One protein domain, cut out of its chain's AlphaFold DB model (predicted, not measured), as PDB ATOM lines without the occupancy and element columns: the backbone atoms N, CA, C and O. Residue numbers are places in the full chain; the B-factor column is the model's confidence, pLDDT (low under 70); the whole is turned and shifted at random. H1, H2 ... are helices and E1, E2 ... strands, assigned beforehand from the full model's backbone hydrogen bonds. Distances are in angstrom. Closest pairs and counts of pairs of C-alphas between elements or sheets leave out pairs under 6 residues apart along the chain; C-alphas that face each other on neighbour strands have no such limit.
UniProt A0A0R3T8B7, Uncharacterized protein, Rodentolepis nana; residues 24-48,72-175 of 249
ATOM      1  N   PHE A  24     200.076 238.760 240.878       46.41
ATOM      2  CA  PHE A  24     200.053 238.326 242.274       46.41
ATOM      3  C   PHE A  24     198.915 238.994 243.043       46.41
ATOM      4  O   PHE A  24     198.560 240.141 242.785       46.41
ATOM      5  N   TYR A  25     198.332 238.273 243.997       45.81
ATOM      6  CA  TYR A  25     197.291 238.798 244.873       45.81
ATOM      7  C   TYR A  25     197.925 239.467 246.099       45.81
ATOM      8  O   TYR A  25     198.780 238.881 246.755       45.81
ATOM      9  N   ASP A  26     197.515 240.696 246.386       47.78
ATOM     10  CA  ASP A  26     197.857 241.508 247.548       47.78
ATOM     11  C   ASP A  26     196.733 241.365 248.591       47.78
ATOM     12  O   ASP A  26     195.682 242.003 248.446       47.78
ATOM     13  N   PRO A  27     196.922 240.539 249.639       38.41
ATOM     14  CA  PRO A  27     195.884 240.273 250.630       38.41
ATOM     15  C   PRO A  27     195.592 241.483 251.516       38.41
ATOM     16  O   PRO A  27     194.482 241.606 252.019       38.41
ATOM     17  N   ALA A  28     196.564 242.382 251.704       42.66
ATOM     18  CA  ALA A  28     196.395 243.560 252.552       42.66
ATOM     19  C   ALA A  28     195.410 244.563 251.939       42.66
ATOM     20  O   ALA A  28     194.753 245.307 252.663       42.66
ATOM     21  N   ASN A  29     195.301 244.564 250.609       45.28
ATOM     22  CA  ASN A  29     194.427 245.464 249.861       45.28
ATOM     23  C   ASN A  29     193.305 244.735 249.102       45.28
ATOM     24  O   ASN A  29     192.560 245.391 248.374       45.28
ATOM     25  N   CYS A  30     193.201 243.408 249.247       42.03
ATOM     26  CA  CYS A  30     192.292 242.526 248.506       42.03
ATOM     27  C   CYS A  30     192.342 242.736 246.979       42.03
ATOM     28  O   CYS A  30     191.312 242.920 246.332       42.03
ATOM     29  N   GLN A  31     193.543 242.774 246.386       46.72
ATOM     30  CA  GLN A  31     193.741 243.194 244.988       46.72
ATOM     31  C   GLN A  31     194.673 242.271 244.206       46.72
ATOM     32  O   GLN A  31     195.689 241.835 244.725       46.72
ATOM     33  N   ALA A  32     194.395 242.031 242.923       44.44
ATOM     34  CA  ALA A  32     195.357 241.407 242.013       44.44
ATOM     35  C   ALA A  32     196.246 242.482 241.365       44.44
ATOM     36  O   ALA A  32     195.747 243.435 240.776       44.44
ATOM     37  N   ARG A  33     197.565 242.331 241.463       46.84
ATOM     38  CA  ARG A  33     198.570 243.249 240.924       46.84
ATOM     39  C   ARG A  33     199.386 242.557 239.846       46.84
ATOM     40  O   ARG A  33     199.738 241.397 240.004       46.84
ATOM     41  N   CYS A  34     199.691 243.267 238.763       48.03
ATOM     42  CA  CYS A  34     200.370 242.700 237.602       48.03
ATOM     43  C   CYS A  34     201.711 243.415 237.351       48.03
ATOM     44  O   CYS A  34     201.725 244.613 237.091       48.03
ATOM     45  N   PHE A  35     202.830 242.695 237.400       44.69
ATOM     46  CA  PHE A  35     204.132 243.112 236.886       44.69
ATOM     47  C   PHE A  35     204.175 242.887 235.379       44.69
ATOM     48  O   PHE A  35     204.340 241.759 234.938       44.69
ATOM     49  N   LEU A  36     204.049 243.932 234.569       46.00
ATOM     50  CA  LEU A  36     204.250 243.824 233.123       46.00
ATOM     51  C   LEU A  36     205.749 243.986 232.804       46.00
ATOM     52  O   LEU A  36     206.209 245.124 232.721       46.00
ATOM     53  N   PRO A  37     206.539 242.913 232.576       40.34
ATOM     54  CA  PRO A  37     207.915 243.075 232.093       40.34
ATOM     55  C   PRO A  37     207.960 243.696 230.685       40.34
ATOM     56  O   PRO A  37     208.979 244.240 230.271       40.34
ATOM     57  N   PHE A  38     206.846 243.653 229.945       35.28
ATOM     58  CA  PHE A  38     206.777 244.092 228.552       35.28
ATOM     59  C   PHE A  38     206.865 245.613 228.357       35.28
ATOM     60  O   PHE A  38     207.265 246.070 227.288       35.28
ATOM     61  N   ILE A  39     206.585 246.414 229.393       37.22
ATOM     62  CA  ILE A  39     206.749 247.872 229.301       37.22
ATOM     63  C   ILE A  39     208.235 248.265 229.272       37.22
ATOM     64  O   ILE A  39     208.583 249.268 228.656       37.22
ATOM     65  N   GLN A  40     209.141 247.443 229.812       35.00
ATOM     66  CA  GLN A  40     210.569 247.764 229.794       35.00
ATOM     67  C   GLN A  40     211.144 247.784 228.367       35.00
ATOM     68  O   GLN A  40     212.025 248.587 228.087       35.00
ATOM     69  N   LYS A  41     210.621 246.974 227.433       30.02
ATOM     70  CA  LYS A  41     211.091 246.967 226.034       30.02
ATOM     71  C   LYS A  41     210.438 248.043 225.161       30.02
ATOM     72  O   LYS A  41     211.126 248.602 224.318       30.02
ATOM     73  N   CYS A  42     209.155 248.350 225.374       29.23
ATOM     74  CA  CYS A  42     208.451 249.375 224.590       29.23
ATOM     75  C   CYS A  42     208.783 250.815 225.012       29.23
ATOM     76  O   CYS A  42     208.700 251.707 224.179       29.23
ATOM     77  N   LEU A  43     209.175 251.066 226.267       30.56
ATOM     78  CA  LEU A  43     209.538 252.420 226.719       30.56
ATOM     79  C   LEU A  43     211.038 252.730 226.613       30.56
ATOM     80  O   LEU A  43     211.398 253.899 226.503       30.56
ATOM     81  N   LEU A  44     211.914 251.718 226.550       31.12
ATOM     82  CA  LEU A  44     213.338 251.932 226.244       31.12
ATOM     83  C   LEU A  44     213.588 252.369 224.790       31.12
ATOM     84  O   LEU A  44     214.666 252.876 224.501       31.12
ATOM     85  N   SER A  45     212.619 252.209 223.879       29.75
ATOM     86  CA  SER A  45     212.708 252.796 222.535       29.75
ATOM     87  C   SER A  45     212.260 254.259 222.470       29.75
ATOM     88  O   SER A  45     212.494 254.895 221.449       29.75
ATOM     89  N   GLU A  46     211.632 254.797 223.524       31.80
ATOM     90  CA  GLU A  46     211.072 256.161 223.524       31.80
ATOM     91  C   GLU A  46     211.629 257.087 224.619       31.80
ATOM     92  O   GLU A  46     211.430 258.297 224.542       31.80
ATOM     93  N   LEU A  47     212.373 256.576 225.605       31.70
ATOM     94  CA  LEU A  47     213.060 257.406 226.598       31.70
ATOM     95  C   LEU A  47     214.546 257.049 226.672       31.70
ATOM     96  O   LEU A  47     214.929 256.005 227.202       31.70
ATOM     97  N   GLU A  48     215.389 257.963 226.188       29.27
ATOM     98  CA  GLU A  48     216.820 258.007 226.491       29.27
ATOM     99  C   GLU A  48     217.012 258.238 227.999       29.27
ATOM    100  O   GLU A  48     217.129 259.370 228.465       29.27
ATOM    101  N   LEU A  72     210.932 251.696 242.843       35.47
ATOM    102  CA  LEU A  72     211.925 251.671 241.764       35.47
ATOM    103  C   LEU A  72     211.365 251.221 240.411       35.47
ATOM    104  O   LEU A  72     212.096 251.253 239.425       35.47
ATOM    105  N   ASN A  73     210.089 250.824 240.332       40.00
ATOM    106  CA  ASN A  73     209.492 250.358 239.082       40.00
ATOM    107  C   ASN A  73     208.253 251.196 238.696       40.00
ATOM    108  O   ASN A  73     207.120 250.771 238.941       40.00
ATOM    109  N   PRO A  74     208.437 252.386 238.083       40.62
ATOM    110  CA  PRO A  74     207.346 253.301 237.714       40.62
ATOM    111  C   PRO A  74     206.380 252.743 236.650       40.62
ATOM    112  O   PRO A  74     205.419 253.411 236.279       40.62
ATOM    113  N   PHE A  75     206.595 251.513 236.173       41.38
ATOM    114  CA  PHE A  75     205.829 250.877 235.100       41.38
ATOM    115  C   PHE A  75     204.808 249.836 235.579       41.38
ATOM    116  O   PHE A  75     204.207 249.131 234.770       41.38
ATOM    117  N   THR A  76     204.577 249.729 236.889       44.53
ATOM    118  CA  THR A  76     203.493 248.884 237.409       44.53
ATOM    119  C   THR A  76     202.174 249.641 237.327       44.53
ATOM    120  O   THR A  76     201.918 250.531 238.133       44.53
ATOM    121  N   ILE A  77     201.326 249.287 236.361       44.91
ATOM    122  CA  ILE A  77     199.957 249.804 236.289       44.91
ATOM    123  C   ILE A  77     199.106 248.997 237.284       44.91
ATOM    124  O   ILE A  77     198.901 247.798 237.068       44.91
ATOM    125  N   PRO A  78     198.607 249.599 238.382       48.31
ATOM    126  CA  PRO A  78     197.706 248.906 239.287       48.31
ATOM    127  C   PRO A  78     196.359 248.723 238.585       48.31
ATOM    128  O   PRO A  78     195.549 249.645 238.504       48.31
ATOM    129  N   CYS A  79     196.115 247.526 238.064       49.53
ATOM    130  CA  CYS A  79     194.782 247.158 237.623       49.53
ATOM    131  C   CYS A  79     193.918 246.838 238.845       49.53
ATOM    132  O   CYS A  79     194.315 246.059 239.707       49.53
ATOM    133  N   ARG A  80     192.721 247.423 238.909       56.31
ATOM    134  CA  ARG A  80     191.712 247.091 239.917       56.31
ATOM    135  C   ARG A  80     190.643 246.238 239.261       56.31
ATOM    136  O   ARG A  80     190.104 246.616 238.229       56.31
ATOM    137  N   ILE A  81     190.367 245.089 239.856       65.81
ATOM    138  CA  ILE A  81     189.286 244.198 239.446       65.81
ATOM    139  C   ILE A  81     188.378 244.077 240.655       65.81
ATOM    140  O   ILE A  81     188.883 243.910 241.766       65.81
ATOM    141  N   ASP A  82     187.068 244.157 240.439       66.00
ATOM    142  CA  ASP A  82     186.089 243.983 241.507       66.00
ATOM    143  C   ASP A  82     186.351 242.695 242.292       66.00
ATOM    144  O   ASP A  82     186.612 241.627 241.719       66.00
ATOM    145  N   ASP A  83     186.229 242.781 243.613       71.12
ATOM    146  CA  ASP A  83     186.224 241.596 244.452       71.12
ATOM    147  C   ASP A  83     184.882 240.869 244.295       71.12
ATOM    148  O   ASP A  83     183.842 241.287 244.805       71.12
ATOM    149  N   LYS A  84     184.911 239.785 243.518       75.38
ATOM    150  CA  LYS A  84     183.771 238.900 243.253       75.38
ATOM    151  C   LYS A  84     184.027 237.492 243.800       75.38
ATOM    152  O   LYS A  84     183.489 236.520 243.270       75.38
ATOM    153  N   GLY A  85     184.868 237.375 244.830       74.50
ATOM    154  CA  GLY A  85     185.215 236.115 245.487       74.50
ATOM    155  C   GLY A  85     186.592 235.571 245.108       74.50
ATOM    156  O   GLY A  85     187.355 236.202 244.380       74.50
ATOM    157  N   GLU A  86     186.909 234.377 245.600       77.06
ATOM    158  CA  GLU A  86     188.232 233.760 245.469       77.06
ATOM    159  C   GLU A  86     188.709 233.649 244.012       77.06
ATOM    160  O   GLU A  86     187.958 233.280 243.104       77.06
ATOM    161  N   VAL A  87     189.987 233.961 243.797       81.12
ATOM    162  CA  VAL A  87     190.659 233.818 242.504       81.12
ATOM    163  C   VAL A  87     191.469 232.526 242.510       81.12
ATOM    164  O   VAL A  87     192.457 232.419 243.227       81.12
ATOM    165  N   LEU A  88     191.063 231.561 241.683       82.75
ATOM    166  CA  LEU A  88     191.738 230.267 241.535       82.75
ATOM    167  C   LEU A  88     192.931 230.352 240.575       82.75
ATOM    168  O   LEU A  88     193.958 229.718 240.789       82.75
ATOM    169  N   SER A  89     192.791 231.119 239.492       81.69
ATOM    170  CA  SER A  89     193.847 231.337 238.499       81.69
ATOM    171  C   SER A  89     193.591 232.633 237.736       81.69
ATOM    172  O   SER A  89     192.444 232.991 237.471       81.69
ATOM    173  N   ILE A  90     194.658 233.335 237.365       84.62
ATOM    174  CA  ILE A  90     194.612 234.617 236.659       84.62
ATOM    175  C   ILE A  90     195.821 234.723 235.724       84.62
ATOM    176  O   ILE A  90     196.947 234.496 236.161       84.62
ATOM    177  N   LYS A  91     195.607 235.017 234.434       85.06
ATOM    178  CA  LYS A  91     196.687 235.191 233.438       85.06
ATOM    179  C   LYS A  91     196.273 236.160 232.338       85.06
ATOM    180  O   LYS A  91     195.115 236.156 231.929       85.06
ATOM    181  N   PHE A  92     197.224 236.926 231.821       85.19
ATOM    182  CA  PHE A  92     197.045 237.671 230.576       85.19
ATOM    183  C   PHE A  92     197.301 236.784 229.353       85.19
ATOM    184  O   PHE A  92     198.043 235.801 229.435       85.19
ATOM    185  N   ASP A  93     196.691 237.150 228.230       86.31
ATOM    186  CA  ASP A  93     197.148 236.736 226.903       86.31
ATOM    187  C   ASP A  93     198.556 237.307 226.605       86.31
ATOM    188  O   ASP A  93     199.013 238.225 227.295       86.31
ATOM    189  N   PRO A  94     199.262 236.810 225.573       81.88
ATOM    190  CA  PRO A  94     200.620 237.261 225.254       81.88
ATOM    191  C   PRO A  94     200.764 238.777 225.046       81.88
ATOM    192  O   PRO A  94     201.816 239.332 225.357       81.88
ATOM    193  N   HIS A  95     199.709 239.451 224.573       79.38
ATOM    194  CA  HIS A  95     199.709 240.892 224.295       79.38
ATOM    195  C   HIS A  95     199.171 241.747 225.444       79.38
ATOM    196  O   HIS A  95     199.059 242.964 225.300       79.38
ATOM    197  N   CYS A  96     198.829 241.140 226.584       81.69
ATOM    198  CA  CYS A  96     198.228 241.827 227.734       81.69
ATOM    199  C   CYS A  96     196.954 242.618 227.372       81.69
ATOM    200  O   CYS A  96     196.645 243.655 227.961       81.69
ATOM    201  N   SER A  97     196.227 242.125 226.376       85.44
ATOM    202  CA  SER A  97     195.013 242.705 225.820       85.44
ATOM    203  C   SER A  97     193.739 242.096 226.413       85.44
ATOM    204  O   SER A  97     192.674 242.709 226.344       85.44
ATOM    205  N   ILE A  98     193.840 240.908 227.008       89.75
ATOM    206  CA  ILE A  98     192.761 240.161 227.645       89.75
ATOM    207  C   ILE A  98     193.300 239.538 228.930       89.75
ATOM    208  O   ILE A  98     194.233 238.736 228.923       89.75
ATOM    209  N   LEU A  99     192.660 239.852 230.048       89.56
ATOM    210  CA  LEU A  99     192.872 239.167 231.309       89.56
ATOM    211  C   LEU A  99     191.892 238.004 231.440       89.56
ATOM    212  O   LEU A  99     190.678 238.204 231.459       89.56
ATOM    213  N   SER A 100     192.422 236.797 231.579       91.31
ATOM    214  CA  SER A 100     191.663 235.595 231.910       91.31
ATOM    215  C   SER A 100     191.670 235.350 233.410       91.31
ATOM    216  O   SER A 100     192.725 235.354 234.047       91.31
ATOM    217  N   LEU A 101     190.492 235.089 233.966       89.12
ATOM    218  CA  LEU A 101     190.255 235.000 235.396       89.12
ATOM    219  C   LEU A 101     189.330 233.831 235.733       89.12
ATOM    220  O   LEU A 101     188.174 233.787 235.327       89.12
ATOM    221  N   GLN A 102     189.808 232.889 236.531       88.00
ATOM    222  CA  GLN A 102     189.014 231.773 237.021       88.00
ATOM    223  C   GLN A 102     188.657 231.998 238.489       88.00
ATOM    224  O   GLN A 102     189.511 231.889 239.364       88.00
ATOM    225  N   ARG A 103     187.377 232.263 238.759       84.25
ATOM    226  CA  ARG A 103     186.808 232.266 240.123       84.25
ATOM    227  C   ARG A 103     185.924 231.053 240.398       84.25
ATOM    228  O   ARG A 103     185.689 230.674 241.538       84.25
ATOM    229  N   LYS A 104     185.412 230.428 239.335       90.44
ATOM    230  CA  LYS A 104     184.561 229.238 239.406       90.44
ATOM    231  C   LYS A 104     185.337 228.026 238.919       90.44
ATOM    232  O   LYS A 104     186.137 228.107 237.991       90.44
ATOM    233  N   ARG A 105     185.039 226.862 239.491       92.06
ATOM    234  CA  ARG A 105     185.697 225.601 239.117       92.06
ATOM    235  C   ARG A 105     185.458 225.185 237.667       92.06
ATOM    236  O   ARG A 105     186.219 224.383 237.160       92.06
ATOM    237  N   ASN A 106     184.432 225.704 236.999       94.50
ATOM    238  CA  ASN A 106     184.046 225.292 235.649       94.50
ATOM    239  C   ASN A 106     183.916 226.466 234.666       94.50
ATOM    240  O   ASN A 106     183.308 226.298 233.610       94.50
ATOM    241  N   SER A 107     184.420 227.655 235.003       95.00
ATOM    242  CA  SER A 107     184.281 228.838 234.150       95.00
ATOM    243  C   SER A 107     185.467 229.786 234.289       95.00
ATOM    244  O   SER A 107     185.964 230.001 235.395       95.00
ATOM    245  N   VAL A 108     185.883 230.358 233.161       95.38
ATOM    246  CA  VAL A 108     186.899 231.411 233.072       95.38
ATOM    247  C   VAL A 108     186.243 232.666 232.506       95.38
ATOM    248  O   VAL A 108     185.583 232.627 231.469       95.38
ATOM    249  N   GLU A 109     186.407 233.773 233.211       93.88
ATOM    250  CA  GLU A 109     186.018 235.120 232.818       93.88
ATOM    251  C   GLU A 109     187.150 235.785 232.025       93.88
ATOM    252  O   GLU A 109     188.328 235.525 232.259       93.88
ATOM    253  N   PHE A 110     186.784 236.637 231.081       95.06
ATOM    254  CA  PHE A 110     187.669 237.408 230.227       95.06
ATOM    255  C   PHE A 110     187.316 238.881 230.371       95.06
ATOM    256  O   PHE A 110     186.152 239.269 230.237       95.06
ATOM    257  N   ILE A 111     188.335 239.693 230.627       91.19
ATOM    258  CA  ILE A 111     188.231 241.143 230.736       91.19
ATOM    259  C   ILE A 111     189.193 241.726 229.711       91.19
ATOM    260  O   ILE A 111     190.394 241.477 229.776       91.19
ATOM    261  N   ASN A 112     188.673 242.481 228.752       91.94
ATOM    262  CA  ASN A 112     189.507 243.156 227.764       91.94
ATOM    263  C   ASN A 112     190.240 244.337 228.403       91.94
ATOM    264  O   ASN A 112     189.710 244.991 229.299       91.94
ATOM    265  N   PHE A 113     191.437 244.629 227.907       84.62
ATOM    266  CA  PHE A 113     192.258 245.751 228.338       84.62
ATOM    267  C   PHE A 113     192.535 246.691 227.175       84.62
ATOM    268  O   PHE A 113     192.979 246.285 226.098       84.62
ATOM    269  N   SER A 114     192.305 247.978 227.402       82.56
ATOM    270  CA  SER A 114     192.652 249.046 226.468       82.56
ATOM    271  C   SER A 114     193.483 250.095 227.198       82.56
ATOM    272  O   SER A 114     193.143 250.518 228.301       82.56
ATOM    273  N   ASN A 115     194.623 250.477 226.614       77.00
ATOM    274  CA  ASN A 115     195.542 251.467 227.192       77.00
ATOM    275  C   ASN A 115     195.912 251.172 228.663       77.00
ATOM    276  O   ASN A 115     195.923 252.064 229.511       77.00
ATOM    277  N   GLY A 116     196.149 249.894 228.980       69.88
ATOM    278  CA  GLY A 116     196.507 249.437 230.327       69.88
ATOM    279  C   GLY A 116     195.363 249.449 231.349       69.88
ATOM    280  O   GLY A 116     195.617 249.232 232.532       69.88
ATOM    281  N   ARG A 117     194.113 249.690 230.933       72.25
ATOM    282  CA  ARG A 117     192.939 249.699 231.816       72.25
ATOM    283  C   ARG A 117     191.965 248.573 231.470       72.25
ATOM    284  O   ARG A 117     191.764 248.320 230.280       72.25
ATOM    285  N   PRO A 118     191.352 247.926 232.478       81.12
ATOM    286  CA  PRO A 118     190.288 246.962 232.243       81.12
ATOM    287  C   PRO A 118     189.061 247.674 231.672       81.12
ATOM    288  O   PRO A 118     188.735 248.794 232.062       81.12
ATOM    289  N   GLU A 119     188.380 247.014 230.749       86.50
ATOM    290  CA  GLU A 119     187.062 247.419 230.277       86.50
ATOM    291  C   GLU A 119     185.976 246.888 231.229       86.50
ATOM    292  O   GLU A 119     186.095 245.782 231.756       86.50
ATOM    293  N   ASP A 120     184.887 247.641 231.408       82.75
ATOM    294  CA  ASP A 120     183.831 247.308 232.381       82.75
ATOM    295  C   ASP A 120     183.072 246.011 232.044       82.75
ATOM    296  O   ASP A 120     182.520 245.345 232.923       82.75
ATOM    297  N   LEU A 121     183.025 245.643 230.758       87.62
ATOM    298  CA  LEU A 121     182.257 244.498 230.279       87.62
ATOM    299  C   LEU A 121     183.120 243.237 230.165       87.62
ATOM    300  O   LEU A 121     183.809 243.016 229.160       87.62
ATOM    301  N   ALA A 122     182.992 242.380 231.172       89.38
ATOM    302  CA  ALA A 122     183.533 241.030 231.173       89.38
ATOM    303  C   ALA A 122     182.620 240.038 230.429       89.38
ATOM    304  O   ALA A 122     181.404 240.218 230.337       89.38
ATOM    305  N   TYR A 123     183.204 238.957 229.919       94.69
ATOM    306  CA  TYR A 123     182.482 237.834 229.319       94.69
ATOM    307  C   TYR A 123     183.093 236.522 229.792       94.69
ATOM    308  O   TYR A 123     184.277 236.457 230.088       94.69
ATOM    309  N   SER A 124     182.306 235.454 229.893       93.88
ATOM    310  CA  SER A 124     182.781 234.193 230.469       93.88
ATOM    311  C   SER A 124     182.646 233.026 229.512       93.88
ATOM    312  O   SER A 124     181.686 232.945 228.741       93.88
ATOM    313  N   ARG A 125     183.556 232.062 229.634       95.31
ATOM    314  CA  ARG A 125     183.424 230.747 229.024       95.31
ATOM    315  C   ARG A 125     183.370 229.671 230.090       95.31
ATOM    316  O   ARG A 125     184.318 229.464 230.840       95.31
ATOM    317  N   ASN A 126     182.264 228.939 230.087       93.50
ATOM    318  CA  ASN A 126     182.143 227.706 230.841       93.50
ATOM    319  C   ASN A 126     182.840 226.561 230.098       93.50
ATOM    320  O   ASN A 126     182.832 226.510 228.863       93.50
ATOM    321  N   SER A 127     183.380 225.629 230.876       87.56
ATOM    322  CA  SER A 127     183.725 224.285 230.418       87.56
ATOM    323  C   SER A 127     182.529 223.652 229.698       87.56
ATOM    324  O   SER A 127     181.374 223.919 230.056       87.56
ATOM    325  N   LYS A 128     182.766 222.823 228.672       82.50
ATOM    326  CA  LYS A 128     181.672 222.247 227.862       82.50
ATOM    327  C   LYS A 128     180.726 221.381 228.678       82.50
ATOM    328  O   LYS A 128     179.536 221.319 228.372       82.50
ATOM    329  N   LYS A 129     181.261 220.680 229.670       80.81
ATOM    330  CA  LYS A 129     180.502 219.778 230.530       80.81
ATOM    331  C   LYS A 129     180.324 220.422 231.894       80.81
ATOM    332  O   LYS A 129     181.288 220.847 232.524       80.81
ATOM    333  N   SER A 130     179.082 220.443 232.368       76.44
ATOM    334  CA  SER A 130     178.715 221.070 233.643       76.44
ATOM    335  C   SER A 130     179.455 220.477 234.846       76.44
ATOM    336  O   SER A 130     179.764 221.218 235.778       76.44
ATOM    337  N   ALA A 131     179.757 219.174 234.807       83.75
ATOM    338  CA  ALA A 131     180.468 218.450 235.860       83.75
ATOM    339  C   ALA A 131     182.003 218.541 235.766       83.75
ATOM    340  O   ALA A 131     182.685 218.201 236.732       83.75
ATOM    341  N   SER A 132     182.559 218.985 234.633       89.88
ATOM    342  CA  SER A 132     184.012 219.044 234.476       89.88
ATOM    343  C   SER A 132     184.597 220.238 235.226       89.88
ATOM    344  O   SER A 132     184.069 221.352 235.191       89.88
ATOM    345  N   ILE A 133     185.722 219.991 235.885       94.12
ATOM    346  CA  ILE A 133     186.463 220.966 236.677       94.12
ATOM    347  C   ILE A 133     187.669 221.410 235.862       94.12
ATOM    348  O   ILE A 133     188.448 220.581 235.407       94.12
ATOM    349  N   ILE A 134     187.829 222.716 235.699       95.62
ATOM    350  CA  ILE A 134     189.010 223.356 235.135       95.62
ATOM    351  C   ILE A 134     190.097 223.344 236.216       95.62
ATOM    352  O   ILE A 134     189.988 224.048 237.221       95.62
ATOM    353  N   ILE A 135     191.129 222.529 236.001       93.25
ATOM    354  CA  ILE A 135     192.339 222.461 236.834       93.25
ATOM    355  C   ILE A 135     193.180 223.725 236.618       93.25
ATOM    356  O   ILE A 135     193.795 224.243 237.544       93.25
ATOM    357  N   GLY A 136     193.192 224.238 235.390       91.25
ATOM    358  CA  GLY A 136     193.797 225.516 235.049       91.25
ATOM    359  C   GLY A 136     193.633 225.832 233.571       91.25
ATOM    360  O   GLY A 136     192.946 225.124 232.836       91.25
ATOM    361  N   PHE A 137     194.264 226.908 233.118       95.56
ATOM    362  CA  PHE A 137     194.214 227.321 231.720       95.56
ATOM    363  C   PHE A 137     195.534 227.954 231.278       95.56
ATOM    364  O   PHE A 137     196.301 228.471 232.099       95.56
ATOM    365  N   VAL A 138     195.803 227.910 229.975       94.38
ATOM    366  CA  VAL A 138     197.005 228.479 229.348       94.38
ATOM    367  C   VAL A 138     196.660 229.098 227.999       94.38
ATOM    368  O   VAL A 138     195.801 228.588 227.286       94.38
ATOM    369  N   TRP A 139     197.333 230.187 227.642       93.38
ATOM    370  CA  TRP A 139     197.243 230.775 226.308       93.38
ATOM    371  C   TRP A 139     198.228 230.060 225.375       93.38
ATOM    372  O   TRP A 139     199.437 230.083 225.618       93.38
ATOM    373  N   SER A 140     197.721 229.399 224.328       92.06
ATOM    374  CA  SER A 140     198.557 228.754 223.303       92.06
ATOM    375  C   SER A 140     198.972 229.718 222.195       92.06
ATOM    376  O   SER A 140     200.009 229.508 221.569       92.06
ATOM    377  N   GLY A 141     198.219 230.802 222.006       89.44
ATOM    378  CA  GLY A 141     198.499 231.859 221.039       89.44
ATOM    379  C   GLY A 141     197.767 233.153 221.390       89.44
ATOM    380  O   GLY A 141     197.141 233.256 222.443       89.44
ATOM    381  N   ASP A 142     197.812 234.122 220.481       88.00
ATOM    382  CA  ASP A 142     197.319 235.495 220.686       88.00
ATOM    383  C   ASP A 142     195.811 235.590 220.927       88.00
ATOM    384  O   ASP A 142     195.291 236.574 221.443       88.00
ATOM    385  N   SER A 143     195.070 234.576 220.503       93.19
ATOM    386  CA  SER A 143     193.620 234.518 220.662       93.19
ATOM    387  C   SER A 143     193.150 233.090 220.919       93.19
ATOM    388  O   SER A 143     191.987 232.761 220.696       93.19
ATOM    389  N   GLU A 144     194.055 232.235 221.395       95.50
ATOM    390  CA  GLU A 144     193.794 230.823 221.645       95.50
ATOM    391  C   GLU A 144     194.108 230.477 223.091       95.50
ATOM    392  O   GLU A 144     195.233 230.652 223.565       95.50
ATOM    393  N   ILE A 145     193.103 229.953 223.783       96.94
ATOM    394  CA  ILE A 145     193.208 229.542 225.175       96.94
ATOM    395  C   ILE A 145     192.818 228.075 225.313       96.94
ATOM    396  O   ILE A 145     191.830 227.607 224.742       96.94
ATOM    397  N   ILE A 146     193.601 227.348 226.098       97.44
ATOM    398  CA  ILE A 146     193.369 225.955 226.444       97.44
ATOM    399  C   ILE A 146     192.881 225.912 227.884       97.44
ATOM    400  O   ILE A 146     193.585 226.344 228.798       97.44
ATOM    401  N   PHE A 147     191.693 225.358 228.097       97.56
ATOM    402  CA  PHE A 147     191.258 224.940 229.422       97.56
ATOM    403  C   PHE A 147     191.747 223.523 229.647       97.56
ATOM    404  O   PHE A 147     191.446 222.628 228.860       97.56
ATOM    405  N   VAL A 148     192.485 223.320 230.729       97.12
ATOM    406  CA  VAL A 148     192.862 221.997 231.201       97.12
ATOM    407  C   VAL A 148     191.854 221.590 232.256       97.12
ATOM    408  O   VAL A 148     191.707 222.255 233.283       97.12
ATOM    409  N   THR A 149     191.134 220.510 231.993       97.25
ATOM    410  CA  THR A 149     190.088 220.000 232.872       97.25
ATOM    411  C   THR A 149     190.493 218.661 233.464       97.25
ATOM    412  O   THR A 149     191.398 217.999 232.966       97.25
ATOM    413  N   ASN A 150     189.784 218.208 234.494       95.62
ATOM    414  CA  ASN A 150     189.927 216.850 235.026       95.62
ATOM    415  C   ASN A 150     189.606 215.744 234.001       95.62
ATOM    416  O   ASN A 150     189.906 214.577 234.244       95.62
ATOM    417  N   GLU A 151     189.029 216.097 232.854       95.25
ATOM    418  CA  GLU A 151     188.694 215.180 231.765       95.25
ATOM    419  C   GLU A 151     189.560 215.374 230.511       95.25
ATOM    420  O   GLU A 151     189.344 214.674 229.520       95.25
ATOM    421  N   GLY A 152     190.536 216.285 230.531       96.12
ATOM    422  CA  GLY A 152     191.497 216.482 229.448       96.12
ATOM    423  C   GLY A 152     191.700 217.953 229.128       96.12
ATOM    424  O   GLY A 152     192.090 218.734 229.991       96.12
ATOM    425  N   PHE A 153     191.458 218.344 227.877       97.19
ATOM    426  CA  PHE A 153     191.589 219.739 227.467       97.19
ATOM    427  C   PHE A 153     190.481 220.197 226.519       97.19
ATOM    428  O   PHE A 153     189.937 219.423 225.724       97.19
ATOM    429  N   GLU A 154     190.214 221.497 226.548       97.25
ATOM    430  CA  GLU A 154     189.302 222.199 225.656       97.25
ATOM    431  C   GLU A 154     190.020 223.420 225.070       97.25
ATOM    432  O   GLU A 154     190.444 224.307 225.803       97.25
ATOM    433  N   LEU A 155     190.168 223.462 223.747       97.44
ATOM    434  CA  LEU A 155     190.782 224.574 223.027       97.44
ATOM    435  C   LEU A 155     189.695 225.529 222.531       97.44
ATOM    436  O   LEU A 155     188.755 225.112 221.839       97.44
ATOM    437  N   TYR A 156     189.864 226.809 222.837       97.50
ATOM    438  CA  TYR A 156     188.952 227.881 222.475       97.50
ATOM    439  C   TYR A 156     189.668 228.996 221.724       97.50
ATOM    440  O   TYR A 156     190.741 229.435 222.125       97.50
ATOM    441  N   GLN A 157     189.005 229.512 220.695       96.56
ATOM    442  CA  GLN A 157     189.293 230.825 220.141       96.56
ATOM    443  C   GLN A 157     188.584 231.875 220.993       96.56
ATOM    444  O   GLN A 157     187.372 231.768 221.211       96.56
ATOM    445  N   VAL A 158     189.299 232.908 221.413       96.94
ATOM    446  CA  VAL A 158     188.744 234.090 222.070       96.94
ATOM    447  C   VAL A 158     188.646 235.206 221.037       96.94
ATOM    448  O   VAL A 158     189.641 235.586 220.432       96.94
ATOM    449  N   ASN A 159     187.439 235.721 220.805       95.50
ATOM    450  CA  ASN A 159     187.231 236.895 219.967       95.50
ATOM    451  C   ASN A 159     186.993 238.104 220.874       95.50
ATOM    452  O   ASN A 159     185.938 238.220 221.502       95.50
ATOM    453  N   ARG A 160     187.996 238.984 220.925       92.50
ATOM    454  CA  ARG A 160     187.991 240.200 221.739       92.50
ATOM    455  C   ARG A 160     186.879 241.168 221.339       92.50
ATOM    456  O   ARG A 160     186.184 241.683 222.211       92.50
ATOM    457  N   GLU A 161     186.727 241.412 220.038       92.50
ATOM    458  CA  GLU A 161     185.806 242.410 219.480       92.50
ATOM    459  C   GLU A 161     184.352 242.034 219.752       92.50
ATOM    460  O   GLU A 161     183.564 242.837 220.247       92.50
ATOM    461  N   LEU A 162     184.015 240.772 219.489       95.25
ATOM    462  CA  LEU A 162     182.676 240.233 219.695       95.25
ATOM    463  C   LEU A 162     182.426 239.812 221.145       95.25
ATOM    464  O   LEU A 162     181.290 239.487 221.478       95.25
ATOM    465  N   ARG A 163     183.462 239.772 221.995       95.31
ATOM    466  CA  ARG A 163     183.407 239.267 223.381       95.31
ATOM    467  C   ARG A 163     182.820 237.861 223.469       95.31
ATOM    468  O   ARG A 163     181.980 237.546 224.311       95.31
ATOM    469  N   THR A 164     183.244 237.002 222.551       95.25
ATOM    470  CA  THR A 164     182.764 235.622 222.465       95.25
ATOM    471  C   THR A 164     183.921 234.643 222.481       95.25
ATOM    472  O   THR A 164     185.073 234.979 222.214       95.25
ATOM    473  N   THR A 165     183.601 233.393 222.794       96.38
ATOM    474  CA  THR A 165     184.540 232.279 222.682       96.38
ATOM    475  C   THR A 165     183.953 231.194 221.794       96.38
ATOM    476  O   THR A 165     182.780 230.827 221.919       96.38
ATOM    477  N   LYS A 166     184.774 230.646 220.904       95.31
ATOM    478  CA  LYS A 166     184.396 229.563 219.994       95.31
ATOM    479  C   LYS A 166     185.212 228.324 220.319       95.31
ATOM    480  O   LYS A 166     186.432 228.380 220.375       95.31
ATOM    481  N   ALA A 167     184.541 227.192 220.521       95.19
ATOM    482  CA  ALA A 167     185.229 225.918 220.706       95.19
ATOM    483  C   ALA A 167     185.909 225.493 219.398       95.19
ATOM    484  O   ALA A 167     185.248 225.441 218.360       95.19
ATOM    485  N   LEU A 168     187.197 225.162 219.465       95.38
ATOM    486  CA  LEU A 168     187.980 224.689 218.324       95.38
ATOM    487  C   LEU A 168     188.175 223.175 218.388       95.38
ATOM    488  O   LEU A 168     187.759 222.439 217.494       95.38
ATOM    489  N   LYS A 169     188.768 222.689 219.481       95.88
ATOM    490  CA  LYS A 169     189.119 221.277 219.657       95.88
ATOM    491  C   LYS A 169     188.936 220.858 221.108       95.88
ATOM    492  O   LYS A 169     188.853 221.688 222.005       95.88
ATOM    493  N   GLN A 170     188.853 219.558 221.338       95.69
ATOM    494  CA  GLN A 170     188.909 218.979 222.673       95.69
ATOM    495  C   GLN A 170     189.643 217.643 222.615       95.69
ATOM    496  O   GLN A 170     189.600 216.952 221.588       95.69
ATOM    497  N   GLY A 171     190.286 217.279 223.713       94.88
ATOM    498  CA  GLY A 171     190.862 215.961 223.920       94.88
ATOM    499  C   GLY A 171     190.437 215.418 225.271       94.88
ATOM    500  O   GLY A 171     190.353 216.164 226.238       94.88
ATOM    501  N   PHE A 172     190.162 214.117 225.309       94.94
ATOM    502  CA  PHE A 172     189.709 213.432 226.510       94.94
ATOM    503  C   PHE A 172     190.838 212.586 227.083       94.94
ATOM    504  O   PHE A 172     191.288 211.645 226.428       94.94
ATOM    505  N   VAL A 173     191.294 212.956 228.276       94.50
ATOM    506  CA  VAL A 173     192.298 212.258 229.085       94.50
ATOM    507  C   VAL A 173     191.978 212.588 230.540       94.50
ATOM    508  O   VAL A 173     192.027 213.757 230.910       94.50
ATOM    509  N   GLN A 174     191.657 211.597 231.377       95.44
ATOM    510  CA  GLN A 174     191.511 211.848 232.816       95.44
ATOM    511  C   GLN A 174     192.799 212.503 233.322       95.44
ATOM    512  O   GLN A 174     193.865 211.906 233.212       95.44
ATOM    513  N   THR A 175     192.708 213.717 233.848       95.69
ATOM    514  CA  THR A 175     193.890 214.525 234.154       95.69
ATOM    515  C   THR A 175     193.996 214.740 235.656       95.69
ATOM    516  O   THR A 175     193.069 215.256 236.277       95.69
TER     517      THR A 175
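Overview. This is residues 24 to 48 and 72 to 175 of the 249 residues of an uncharacterized protein of Rodentolepis nana (UniProt A0A0R3T8B7). Two twisted four-stranded sheets, E7 E8 E9 E10 and E3 E4 E5 E6, lie face to face as a small sandwich with their strands at 20 degrees to each other. Away from this body lie the little hairpin E1 and E2 and the five-residue helix H1. The printed part has 129 residues, in the order E1, E2, H1, then E3 to E10, and its class is mostly strand. Both larger sheets are antiparallel, with their strands side by side in chain order. The whole is compact, with a radius of gyration of the C-alphas of 15.8 A, yet elongated, spanning 52 by 33 by 26 A.

Along the chain. E7, residues 134 to 141, begins with C-alpha 134 at (189.010, 223.356, 235.135) and is 19.0 A long. E8 is residues 144 to 149, 16.0 A, and E9 is residues 152 to 159, 22.9 A. E10, residues 164 to 172, is 23.6 A long, bends by 55 degrees at residue 168 and ends with C-alpha 172 at (189.709, 213.432, 226.510). In the other sheet E3 is residues 89 to 92, E4 98 to 104, 18.0 A, E5 107 to 114, 23.2 A, and E6 123 to 126. E1, residues 24 to 26, starts with C-alpha 24 at (200.053, 238.326, 242.274); E2 is residues 31 to 34 and H1 residues 39 to 43.

Arrangement. E7 E8 E9 E10 is a meander, each strand the antiparallel neighbour of the one before, and is strongly twisted. N 138 and O 146 of E7 and E8 are 3.0 A apart, N 147 and O 154 of E8 and E9 2.8 A, and N 157 and O 166 of E9 and E10 2.8 A. E3 E4 E5 E6 is a second meander, with N 91 and O 100 at 2.9 A, N 101 and O 109 at 2.8 A, and N 110 and O 123 at 2.7 A. Between the sheets, the closest C-alphas of edge strands E3 and E7 are those of Ser 89 and Gly 136, 6.8 A apart. Those of edge strands E6 and E10 are Arg 125 and Thr 165, 6.6 A. In the hairpin E1 and E2, N 26 and O 31 are 2.7 A apart. H1 is not on either larger sheet; its O i to N i+4 pair is within hydrogen-bond range.

Size, cuts and confidence. The C-alphas farthest apart are those of Glu 48 and Ala 131, 54.5 A. Residues 49 to 71 are not printed, and C-alphas 48 and 72 are 17.2 A apart across this cut. Of the links that are printed whole, none is long. Mean pLDDT of the printed part is 76.5; residues 24 to 48, 72 to 82 and 116 are under 70.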